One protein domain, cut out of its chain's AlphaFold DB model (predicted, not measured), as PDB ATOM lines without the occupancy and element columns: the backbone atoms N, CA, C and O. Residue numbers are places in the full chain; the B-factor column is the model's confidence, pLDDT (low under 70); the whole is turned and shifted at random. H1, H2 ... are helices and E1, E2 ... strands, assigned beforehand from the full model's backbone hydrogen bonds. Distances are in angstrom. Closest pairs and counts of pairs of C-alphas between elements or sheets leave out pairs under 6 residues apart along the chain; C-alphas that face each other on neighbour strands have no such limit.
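AT A GLANCE: This is residues 5 to 83 of the 101 residues of an uncharacterized protein of Halomonas sp. BC04 (UniProt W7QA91). Picture a small three-stranded sheet with the short helix H2 lying across one face, the long helix H1 standing at one end of the strands and grazing them, and a long loop, residues 36 to 54, reaching out at the other end as far as Gly 44. The printed part has 79 residues, in the order H1, E1, H2, E2, E3. The sheet runs E1, E2, E3, antiparallel throughout, and the class is mixed, helices and strands. The whole is loose, with a radius of gyration of the C-alphas of 15.0 A, and its outline is flat, 45 by 33 by 17 A.

HOW THE PARTS SIT: Begin at the inner strand E2, residues 70 to 73, antiparallel to edge strand E1, residues 32 to 35, where N 34 and O 71 are within hydrogen-bond range at 2.8 A. With E3, residues 80 to 82, the other edge strand, E2 forms a hairpin; look for N 82 and O 70 at 2.8 A. E1 and E3 are apart. H2, residues 55 to 61, is on the sheet at a height over the sheet of 9.3 A; its closest C-alphas to E1 are those of Phe 57 and Met 34, 6.0 A apart. It lies over E2, but only just over that strand alone: 4 of its C-alphas fall on E2 and 2 on E1. It runs across the strands, at 74 degrees to E2 on the local plane. H1, residues 5 to 27, is on the sheet but only grazes it, with residues 16 to 24. H1 and H2 are close but not clearly touching, the closest C-alphas being Leu 13 and Trp 60 at 7.0 A. In H1 and H2 every O i to N i+4 pair is within hydrogen-bond range.

IN THESE COORDINATES: Find C-alpha 5 at (-7.045, 25.906, -11.989); from there H1 runs 32.8 A to C-alpha 27. E1 and H2 measure 9.8 A and 9.9 A, E2 9.9 A. E3 measures 6.4 A and ends at C-alpha 82, (-20.999, 19.493, -29.428).

THE WHOLE: The C-alphas of Glu 7 and Gly 44 are the farthest apart, 47.6 A. The link from E1 to H2 is long. The printed part has no cut, and no printed residue is under 70 in pLDDT.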
ATOM      1  N   LEU A   5      -6.946  26.242 -10.569       92.62
ATOM      2  CA  LEU A   5      -7.045  25.906 -11.989       92.62
ATOM      3  C   LEU A   5      -8.352  26.438 -12.587       92.62
ATOM      4  O   LEU A   5      -8.344  27.038 -13.660       92.62
ATOM      5  N   ALA A   6      -9.464  26.311 -11.859       93.88
ATOM      6  CA  ALA A   6     -10.762  26.821 -12.288       93.88
ATOM      7  C   ALA A   6     -10.801  28.351 -12.427       93.88
ATOM      8  O   ALA A   6     -11.532  28.872 -13.271       93.88
ATOM      9  N   GLU A   7     -10.029  29.077 -11.616       95.19
ATOM     10  CA  GLU A   7      -9.905  30.531 -11.748       95.19
ATOM     11  C   GLU A   7      -9.082  30.922 -12.977       95.19
ATOM     12  O   GLU A   7      -9.515  31.757 -13.771       95.19
ATOM     13  N   LEU A   8      -7.929  30.277 -13.179       95.56
ATOM     14  CA  LEU A   8      -7.100  30.503 -14.365       95.56
ATOM     15  C   LEU A   8      -7.863  30.182 -15.652       95.56
ATOM     16  O   LEU A   8      -7.782  30.944 -16.615       95.56
ATOM     17  N   GLN A   9      -8.650  29.108 -15.646       95.12
ATOM     18  CA  GLN A   9      -9.436  28.704 -16.800       95.12
ATOM     19  C   GLN A   9     -10.543  29.705 -17.137       95.12
ATOM     20  O   GLN A   9     -10.738  30.052 -18.299       95.12
ATOM     21  N   ARG A  10     -11.241  30.239 -16.130       95.31
ATOM     22  CA  ARG A  10     -12.233  31.301 -16.344       95.31
ATOM     23  C   ARG A  10     -11.592  32.554 -16.942       95.31
ATOM     24  O   ARG A  10     -12.072  33.042 -17.960       95.31
ATOM     25  N   CYS A  11     -10.466  33.005 -16.387       97.12
ATOM     26  CA  CYS A  11      -9.706  34.133 -16.931       97.12
ATOM     27  C   CYS A  11      -9.257  33.899 -18.385       97.12
ATOM     28  O   CYS A  11      -9.279  34.820 -19.205       97.12
ATOM     29  N   HIS A  12      -8.847  32.672 -18.712       97.12
ATOM     30  CA  HIS A  12      -8.470  32.276 -20.070       97.12
ATOM     31  C   HIS A  12      -9.650  32.384 -21.043       97.12
ATOM     32  O   HIS A  12      -9.534  33.044 -22.080       97.12
ATOM     33  N   LEU A  13     -10.802  31.811 -20.687       96.44
ATOM     34  CA  LEU A  13     -12.011  31.855 -21.512       96.44
ATOM     35  C   LEU A  13     -12.535  33.283 -21.703       96.44
ATOM     36  O   LEU A  13     -12.875  33.647 -22.828       96.44
ATOM     37  N   ASP A  14     -12.520  34.114 -20.658       97.06
ATOM     38  CA  ASP A  14     -12.909  35.528 -20.751       97.06
ATOM     39  C   ASP A  14     -12.009  36.286 -21.735       97.06
ATOM     40  O   ASP A  14     -12.467  37.094 -22.549       97.06
ATOM     41  N   ARG A  15     -10.702  35.999 -21.715       97.94
ATOM     42  CA  ARG A  15      -9.747  36.623 -22.635       97.94
ATOM     43  C   ARG A  15      -9.954  36.168 -24.078       97.94
ATOM     44  O   ARG A  15      -9.775  36.976 -24.996       97.94
ATOM     45  N   LEU A  16     -10.286  34.896 -24.290       97.62
ATOM     46  CA  LEU A  16     -10.609  34.368 -25.612       97.62
ATOM     47  C   LEU A  16     -11.911  34.961 -26.152       97.62
ATOM     48  O   LEU A  16     -11.926  35.397 -27.301       97.62
ATOM     49  N   GLU A  17     -12.956  35.048 -25.331       97.50
ATOM     50  CA  GLU A  17     -14.242  35.638 -25.710       97.50
ATOM     51  C   GLU A  17     -14.062  37.077 -26.198       97.50
ATOM     52  O   GLU A  17     -14.427  37.374 -27.335       97.50
ATOM     53  N   GLN A  18     -13.361  37.918 -25.431       98.00
ATOM     54  CA  GLN A  18     -13.089  39.310 -25.808       98.00
ATOM     55  C   GLN A  18     -12.370  39.424 -27.159       98.00
ATOM     56  O   GLN A  18     -12.729  40.245 -28.006       98.00
ATOM     57  N   ARG A  19     -11.347  38.590 -27.381       97.88
ATOM     58  CA  ARG A  19     -10.559  38.599 -28.624       97.88
ATOM     59  C   ARG A  19     -11.387  38.148 -29.823       97.88
ATOM     60  O   ARG A  19     -11.273  38.726 -30.901       97.88
ATOM     61  N   TYR A  20     -12.207  37.117 -29.647       97.94
ATOM     62  CA  TYR A  20     -13.083  36.633 -30.708       97.94
ATOM     63  C   TYR A  20     -14.200  37.640 -30.995       97.94
ATOM     64  O   TYR A  20     -14.485  37.878 -32.163       97.94
ATOM     65  N   ALA A  21     -14.761  38.292 -29.974       98.25
ATOM     66  CA  ALA A  21     -15.750  39.355 -30.129       98.25
ATOM     67  C   ALA A  21     -15.227  40.522 -30.976       98.25
ATOM     68  O   ALA A  21     -15.902  40.949 -31.914       98.25
ATOM     69  N   GLU A  22     -14.005  40.988 -30.705       98.44
ATOM     70  CA  GLU A  22     -13.360  42.049 -31.486       98.44
ATOM     71  C   GLU A  22     -13.205  41.651 -32.963       98.44
ATOM     72  O   GLU A  22     -13.603  42.393 -33.865       98.44
ATOM     73  N   VAL A  23     -12.656  40.461 -33.224       98.12
ATOM     74  CA  VAL A  23     -12.391  39.990 -34.590       98.12
ATOM     75  C   VAL A  23     -13.685  39.725 -35.355       98.12
ATOM     76  O   VAL A  23     -13.799  40.147 -36.503       98.12
ATOM     77  N   LEU A  24     -14.660  39.055 -34.739       98.31
ATOM     78  CA  LEU A  24     -15.940  38.727 -35.368       98.31
ATOM     79  C   LEU A  24     -16.746  39.987 -35.690       98.31
ATOM     80  O   LEU A  24     -17.245  40.107 -36.806       98.31
ATOM     81  N   SER A  25     -16.778  40.962 -34.776       98.06
ATOM     82  CA  SER A  25     -17.394  42.271 -35.023       98.06
ATOM     83  C   SER A  25     -16.734  42.985 -36.205       98.06
ATOM     84  O   SER A  25     -17.416  43.416 -37.134       98.06
ATOM     85  N   ARG A  26     -15.394  43.025 -36.239       98.44
ATOM     86  CA  ARG A  26     -14.637  43.637 -37.343       98.44
ATOM     87  C   ARG A  26     -14.896  42.962 -38.694       98.44
ATOM     88  O   ARG A  26     -14.849  43.637 -39.718       98.44
ATOM     89  N   LEU A  27     -15.127  41.651 -38.705       98.19
ATOM     90  CA  LEU A  27     -15.395  40.872 -39.919       98.19
ATOM     91  C   LEU A  27     -16.889  40.801 -40.287       98.19
ATOM     92  O   LEU A  27     -17.214  40.293 -41.356       98.19
ATOM     93  N   GLY A  28     -17.790  41.312 -39.442       98.06
ATOM     94  CA  GLY A  28     -19.236  41.251 -39.672       98.06
ATOM     95  C   GLY A  28     -19.819  39.840 -39.536       98.06
ATOM     96  O   GLY A  28     -20.706  39.464 -40.299       98.06
ATOM     97  N   HIS A  29     -19.306  39.042 -38.598       98.50
ATOM     98  CA  HIS A  29     -19.777  37.684 -38.325       98.50
ATOM     99  C   HIS A  29     -20.391  37.570 -36.925       98.50
ATOM    100  O   HIS A  29     -19.867  38.121 -35.962       98.50
ATOM    101  N   ASP A  30     -21.459  36.781 -36.796       97.81
ATOM    102  CA  ASP A  30     -22.151  36.565 -35.514       97.81
ATOM    103  C   ASP A  30     -21.469  35.520 -34.616       97.81
ATOM    104  O   ASP A  30     -21.781  35.379 -33.431       97.81
ATOM    105  N   GLY A  31     -20.562  34.727 -35.182       97.88
ATOM    106  CA  GLY A  31     -19.931  33.617 -34.489       97.88
ATOM    107  C   GLY A  31     -18.967  32.840 -35.369       97.88
ATOM    108  O   GLY A  31     -18.868  33.063 -36.576       97.88
ATOM    109  N   VAL A  32     -18.276  31.895 -34.746       98.31
ATOM    110  CA  VAL A  32     -17.397  30.937 -35.412       98.31
ATOM    111  C   VAL A  32     -17.710  29.530 -34.929       98.31
ATOM    112  O   VAL A  32     -17.908  29.286 -33.738       98.31
ATOM    113  N   LEU A  33     -17.743  28.605 -35.881       98.50
ATOM    114  CA  LEU A  33     -17.907  27.186 -35.634       98.50
ATOM    115  C   LEU A  33     -16.575  26.488 -35.932       98.50
ATOM    116  O   LEU A  33     -16.111  26.476 -37.069       98.50
ATOM    117  N   MET A  34     -15.947  25.935 -34.897       98.50
ATOM    118  CA  MET A  34     -14.651  25.267 -34.990       98.50
ATOM    119  C   MET A  34     -14.836  23.757 -34.961       98.50
ATOM    120  O   MET A  34     -15.338  23.209 -33.979       98.50
ATOM    121  N   TYR A  35     -14.396  23.091 -36.023       98.69
ATOM    122  CA  TYR A  35     -14.329  21.639 -36.074       98.69
ATOM    123  C   TYR A  35     -13.055  21.141 -35.399       98.69
ATOM    124  O   TYR A  35     -11.973  21.670 -35.660       98.69
ATOM    125  N   SER A  36     -13.162  20.108 -34.569       98.56
ATOM    126  CA  SER A  36     -11.994  19.502 -33.939       98.56
ATOM    127  C   SER A  36     -11.154  18.674 -34.915       98.56
ATOM    128  O   SER A  36      -9.977  18.462 -34.651       98.56
ATOM    129  N   GLY A  37     -11.704  18.261 -36.060       98.19
ATOM    130  CA  GLY A  37     -11.031  17.389 -37.027       98.19
ATOM    131  C   GLY A  37     -11.447  15.925 -36.886       98.19
ATOM    132  O   GLY A  37     -12.276  15.576 -36.049       98.19
ATOM    133  N   HIS A  38     -10.870  15.051 -37.707       97.06
ATOM    134  CA  HIS A  38     -11.032  13.600 -37.594       97.06
ATOM    135  C   HIS A  38      -9.728  12.885 -37.977       97.06
ATOM    136  O   HIS A  38      -8.949  13.445 -38.755       97.06
ATOM    137  N   PRO A  39      -9.482  11.661 -37.470       95.81
ATOM    138  CA  PRO A  39      -8.362  10.846 -37.931       95.81
ATOM    139  C   PRO A  39      -8.457  10.609 -39.443       95.81
ATOM    140  O   PRO A  39      -9.536  10.324 -39.978       95.81
ATOM    141  N   ALA A  40      -7.328  10.743 -40.137       95.69
ATOM    142  CA  ALA A  40      -7.224  10.361 -41.539       95.69
ATOM    143  C   ALA A  40      -7.105   8.835 -41.644       95.69
ATOM    144  O   ALA A  40      -6.683   8.178 -40.699       95.69
ATOM    145  N   ARG A  41      -7.470   8.261 -42.792       96.81
ATOM    146  CA  ARG A  41      -7.230   6.838 -43.074       96.81
ATOM    147  C   ARG A  41      -5.942   6.674 -43.865       96.81
ATOM    148  O   ARG A  41      -5.621   7.524 -44.701       96.81
ATOM    149  N   HIS A  42      -5.239   5.573 -43.639       96.44
ATOM    150  CA  HIS A  42      -4.142   5.180 -44.514       96.44
ATOM    151  C   HIS A  42      -4.673   4.802 -45.909       96.44
ATOM    152  O   HIS A  42      -5.779   4.283 -46.064       96.44
ATOM    153  N   PHE A  43      -3.902   5.101 -46.956       96.75
ATOM    154  CA  PHE A  43      -4.320   4.806 -48.327       96.75
ATOM    155  C   PHE A  43      -4.386   3.290 -48.558       96.75
ATOM    156  O   PHE A  43      -3.373   2.606 -48.439       96.75
ATOM    157  N   GLY A  44      -5.567   2.789 -48.930       97.31
ATOM    158  CA  GLY A  44      -5.796   1.362 -49.180       97.31
ATOM    159  C   GLY A  44      -6.012   0.512 -47.922       97.31
ATOM    160  O   GLY A  44      -6.029  -0.708 -48.043       97.31
ATOM    161  N   ASP A  45      -6.193   1.134 -46.753       97.44
ATOM    162  CA  ASP A  45      -6.391   0.460 -45.463       97.44
ATOM    163  C   ASP A  45      -7.639   1.016 -44.744       97.44
ATOM    164  O   ASP A  45      -8.119   2.118 -45.038       97.44
ATOM    165  N   ASP A  46      -8.184   0.257 -43.797       95.38
ATOM    166  CA  ASP A  46      -9.246   0.706 -42.902       95.38
ATOM    167  C   ASP A  46      -8.720   1.317 -41.593       95.38
ATOM    168  O   ASP A  46      -9.495   1.981 -40.893       95.38
ATOM    169  N   GLN A  47      -7.416   1.196 -41.320       96.38
ATOM    170  CA  GLN A  47      -6.779   1.769 -40.139       96.38
ATOM    171  C   GLN A  47      -6.696   3.311 -40.171       96.38
ATOM    172  O   GLN A  47      -6.285   3.907 -41.180       96.38
ATOM    173  N   PRO A  48      -7.058   3.983 -39.060       95.19
ATOM    174  CA  PRO A  48      -6.848   5.414 -38.889       95.19
ATOM    175  C   PRO A  48      -5.400   5.745 -38.499       95.19
ATOM    176  O   PRO A  48      -4.752   4.990 -37.780       95.19
ATOM    177  N   THR A  49      -4.926   6.920 -38.913       94.94
ATOM    178  CA  THR A  49      -3.690   7.521 -38.401       94.94
ATOM    179  C   THR A  49      -3.887   8.050 -36.983       94.94
ATOM    180  O   THR A  49      -5.014   8.349 -36.575       94.94
ATOM    181  N   ASP A  50      -2.780   8.303 -36.280       94.81
ATOM    182  CA  ASP A  50      -2.803   9.114 -35.062       94.81
ATOM    183  C   ASP A  50      -3.512  10.453 -35.307       94.81
ATOM    184  O   ASP A  50      -3.440  11.040 -36.397       94.81
ATOM    185  N   PHE A  51      -4.217  10.928 -34.282       95.81
ATOM    186  CA  PHE A  51      -5.047  12.120 -34.360       95.81
ATOM    187  C   PHE A  51      -4.719  13.116 -33.252       95.81
ATOM    188  O   PHE A  51      -4.631  12.765 -32.078       95.81
ATOM    189  N   GLN A  52      -4.635  14.381 -33.655       97.12
ATOM    190  CA  GLN A  52      -4.586  15.541 -32.782       97.12
ATOM    191  C   GLN A  52      -5.661  16.520 -33.257       97.12
ATOM    192  O   GLN A  52      -5.759  16.806 -34.453       97.12
ATOM    193  N   ALA A  53      -6.452  17.049 -32.326       97.88
ATOM    194  CA  ALA A  53      -7.514  17.990 -32.647       97.88
ATOM    195  C   ALA A  53      -6.981  19.276 -33.308       97.88
ATOM    196  O   ALA A  53      -5.797  19.602 -33.260       97.88
ATOM    197  N   TYR A  54      -7.853  20.076 -33.906       98.38
ATOM    198  CA  TYR A  54      -7.471  21.358 -34.483       98.38
ATOM    199  C   TYR A  54      -6.967  22.331 -33.404       98.38
ATOM    200  O   TYR A  54      -7.587  22.489 -32.353       98.38
ATOM    201  N   GLY A  55      -5.855  23.027 -33.662       98.06
ATOM    202  CA  GLY A  55      -5.197  23.877 -32.661       98.06
ATOM    203  C   GLY A  55      -6.092  24.975 -32.076       98.06
ATOM    204  O   GLY A  55      -6.044  25.225 -30.876       98.06
ATOM    205  N   HIS A  56      -6.971  25.591 -32.874       97.25
ATOM    206  CA  HIS A  56      -7.905  26.596 -32.349       97.25
ATOM    207  C   HIS A  56      -9.003  25.978 -31.476       97.25
ATOM    208  O   HIS A  56      -9.402  26.590 -30.490       97.25
ATOM    209  N   PHE A  57      -9.443  24.755 -31.782       98.25
ATOM    210  CA  PHE A  57     -10.370  24.012 -30.927       98.25
ATOM    211  C   PHE A  57      -9.710  23.660 -29.585       98.25
ATOM    212  O   PHE A  57     -10.293  23.882 -28.524       98.25
ATOM    213  N   GLN A  58      -8.461  23.183 -29.615       97.62
ATOM    214  CA  GLN A  58      -7.679  22.899 -28.407       97.62
ATOM    215  C   GLN A  58      -7.424  24.154 -27.574       97.62
ATOM    216  O   GLN A  58      -7.505  24.103 -26.356       97.62
ATOM    217  N   HIS A  59      -7.153  25.294 -28.209       97.25
ATOM    218  CA  HIS A  59      -6.901  26.551 -27.504       97.25
ATOM    219  C   HIS A  59      -8.086  26.965 -26.618       97.25
ATOM    220  O   HIS A  59      -7.884  27.544 -25.555       97.25
ATOM    221  N   TRP A  60      -9.314  26.642 -27.024       97.25
ATOM    222  CA  TRP A  60     -10.510  26.907 -26.227       97.25
ATOM    223  C   TRP A  60     -10.825  25.839 -25.184       97.25
ATOM    224  O   TRP A  60     -11.406  26.167 -24.161       97.25
ATOM    225  N   THR A  61     -10.525  24.573 -25.474       95.56
ATOM    226  CA  THR A  61     -11.065  23.436 -24.708       95.56
ATOM    227  C   THR A  61     -10.016  22.670 -23.902       95.56
ATOM    228  O   THR A  61     -10.357  21.795 -23.113       95.56
ATOM    229  N   GLY A  62      -8.732  22.867 -24.203       94.88
ATOM    230  CA  GLY A  62      -7.641  22.014 -23.729       94.88
ATOM    231  C   GLY A  62      -7.694  20.569 -24.248       94.88
ATOM    232  O   GLY A  62      -6.809  19.778 -23.931       94.88
ATOM    233  N   GLN A  63      -8.698  20.194 -25.051       95.19
ATOM    234  CA  GLN A  63      -8.951  18.803 -25.407       95.19
ATOM    235  C   GLN A  63      -8.244  18.405 -26.703       95.19
ATOM    236  O   GLN A  63      -8.676  18.735 -27.809       95.19
ATOM    237  N   THR A  64      -7.164  17.643 -26.567       95.12
ATOM    238  CA  THR A  64      -6.292  17.228 -27.674       95.12
ATOM    239  C   THR A  64      -6.842  16.071 -28.505       95.12
ATOM    240  O   THR A  64      -6.541  15.986 -29.691       95.12
ATOM    241  N   TYR A  65      -7.660  15.197 -27.908       94.62
ATOM    242  CA  TYR A  65      -8.068  13.917 -28.511       94.62
ATOM    243  C   TYR A  65      -9.532  13.860 -28.956       94.62
ATOM    244  O   TYR A  65      -9.972  12.848 -29.499       94.62
ATOM    245  N   LEU A  66     -10.315  14.920 -28.730       96.50
ATOM    246  CA  LEU A  66     -11.719  14.934 -29.135       96.50
ATOM    247  C   LEU A  66     -11.830  15.020 -30.655       96.50
ATOM    248  O   LEU A  66     -11.744  16.100 -31.232       96.50
ATOM    249  N   ALA A  67     -12.038  13.883 -31.307       96.50
ATOM    250  CA  ALA A  67     -12.341  13.821 -32.728       96.50
ATOM    251  C   ALA A  67     -13.814  14.163 -32.991       96.50
ATOM    252  O   ALA A  67     -14.682  14.000 -32.134       96.50
ATOM    253  N   GLN A  68     -14.081  14.648 -34.199       97.75
ATOM    254  CA  GLN A  68     -15.405  14.870 -34.780       97.75
ATOM    255  C   GLN A  68     -16.340  15.786 -33.971       97.75
ATOM    256  O   GLN A  68     -17.547  15.817 -34.204       97.75
ATOM    257  N   SER A  69     -15.783  16.555 -33.044       98.31
ATOM    258  CA  SER A  69     -16.508  17.446 -32.151       98.31
ATOM    259  C   SER A  69     -16.491  18.871 -32.694       98.31
ATOM    260  O   SER A  69     -15.651  19.235 -33.519       98.31
ATOM    261  N   TRP A  70     -17.428  19.693 -32.232       98.69
ATOM    262  CA  TRP A  70     -17.564  21.071 -32.694       98.69
ATOM    263  C   TRP A  70     -17.683  22.038 -31.529       98.69
ATOM    264  O   TRP A  70     -18.404  21.769 -30.573       98.69
ATOM    265  N   LEU A  71     -17.023  23.188 -31.630       98.69
ATOM    266  CA  LEU A  71     -17.180  24.290 -30.689       98.69
ATOM    267  C   LEU A  71     -17.789  25.493 -31.406       98.69
ATOM    268  O   LEU A  71     -17.197  26.026 -32.346       98.69
ATOM    269  N   LEU A  72     -18.956  25.929 -30.944       98.69
ATOM    270  CA  LEU A  72     -19.596  27.162 -31.386       98.69
ATOM    271  C   LEU A  72     -19.290  28.286 -30.396       98.69
ATOM    272  O   LEU A  72     -19.622  28.188 -29.213       98.69
ATOM    273  N   VAL A  73     -18.705  29.369 -30.905       98.38
ATOM    274  CA  VAL A  73     -18.435  30.594 -30.150       98.38
ATOM    275  C   VAL A  73     -19.202  31.742 -30.794       98.38
ATOM    276  O   VAL A  73     -18.953  32.095 -31.946       98.38
ATOM    277  N   CYS A  74     -20.113  32.340 -30.030       98.12
ATOM    278  CA  CYS A  74     -20.813  33.572 -30.385       98.12
ATOM    279  C   CYS A  74     -20.544  34.613 -29.291       98.12
ATOM    280  O   CYS A  74     -20.805  34.301 -28.124       98.12
ATOM    281  N   PRO A  75     -20.073  35.826 -29.628       96.00
ATOM    282  CA  PRO A  75     -19.828  36.880 -28.647       96.00
ATOM    283  C   PRO A  75     -21.044  37.154 -27.755       96.00
ATOM    284  O   PRO A  75     -22.185  37.162 -28.226       96.00
ATOM    285  N   GLY A  76     -20.806  37.343 -26.458       95.25
ATOM    286  CA  GLY A  76     -21.854  37.570 -25.455       95.25
ATOM    287  C   GLY A  76     -22.749  36.361 -25.147       95.25
ATOM    288  O   GLY A  76     -23.693  36.484 -24.364       95.25
ATOM    289  N   LYS A  77     -22.482  35.187 -25.734       96.81
ATOM    290  CA  LYS A  77     -23.183  33.932 -25.434       96.81
ATOM    291  C   LYS A  77     -22.208  32.914 -24.858       96.81
ATOM    292  O   LYS A  77     -21.032  32.884 -25.204       96.81
ATOM    293  N   ARG A  78     -22.720  32.027 -24.003       95.62
ATOM    294  CA  ARG A  78     -21.935  30.894 -23.504       95.62
ATOM    295  C   ARG A  78     -21.524  29.995 -24.686       95.62
ATOM    296  O   ARG A  78     -22.420  29.595 -25.434       95.62
ATOM    297  N   PRO A  79     -20.230  29.650 -24.845       96.94
ATOM    298  CA  PRO A  79     -19.791  28.713 -25.875       96.94
ATOM    299  C   PRO A  79     -20.496  27.358 -25.759       96.94
ATOM    300  O   PRO A  79     -20.777  26.889 -24.652       96.94
ATOM    301  N   ILE A  80     -20.765  26.725 -26.901       98.19
ATOM    302  CA  ILE A  80     -21.451  25.430 -26.972       98.19
ATOM    303  C   ILE A  80     -20.500  24.395 -27.566       98.19
ATOM    304  O   ILE A  80     -20.079  24.524 -28.715       98.19
ATOM    305  N   LEU A  81     -20.191  23.360 -26.786       98.00
ATOM    306  CA  LEU A  81     -19.436  22.196 -27.236       98.00
ATOM    307  C   LEU A  81     -20.403  21.078 -27.637       98.00
ATOM    308  O   LEU A  81     -21.133  20.544 -26.803       98.00
ATOM    309  N   TYR A  82     -20.363  20.694 -28.908       98.19
ATOM    310  CA  TYR A  82     -20.999  19.493 -29.428       98.19
ATOM    311  C   TYR A  82     -19.977  18.359 -29.398       98.19
ATOM    312  O   TYR A  82     -19.075  18.296 -30.238       98.19
ATOM    313  N   LEU A  83     -20.100  17.493 -28.395       97.19
ATOM    314  CA  LEU A  83     -19.209  16.358 -28.184       97.19
ATOM    315  C   LEU A  83     -19.658  15.159 -29.027       97.19
ATOM    316  O   LEU A  83     -20.785  14.686 -28.887       97.19
TER     317      LEU A  83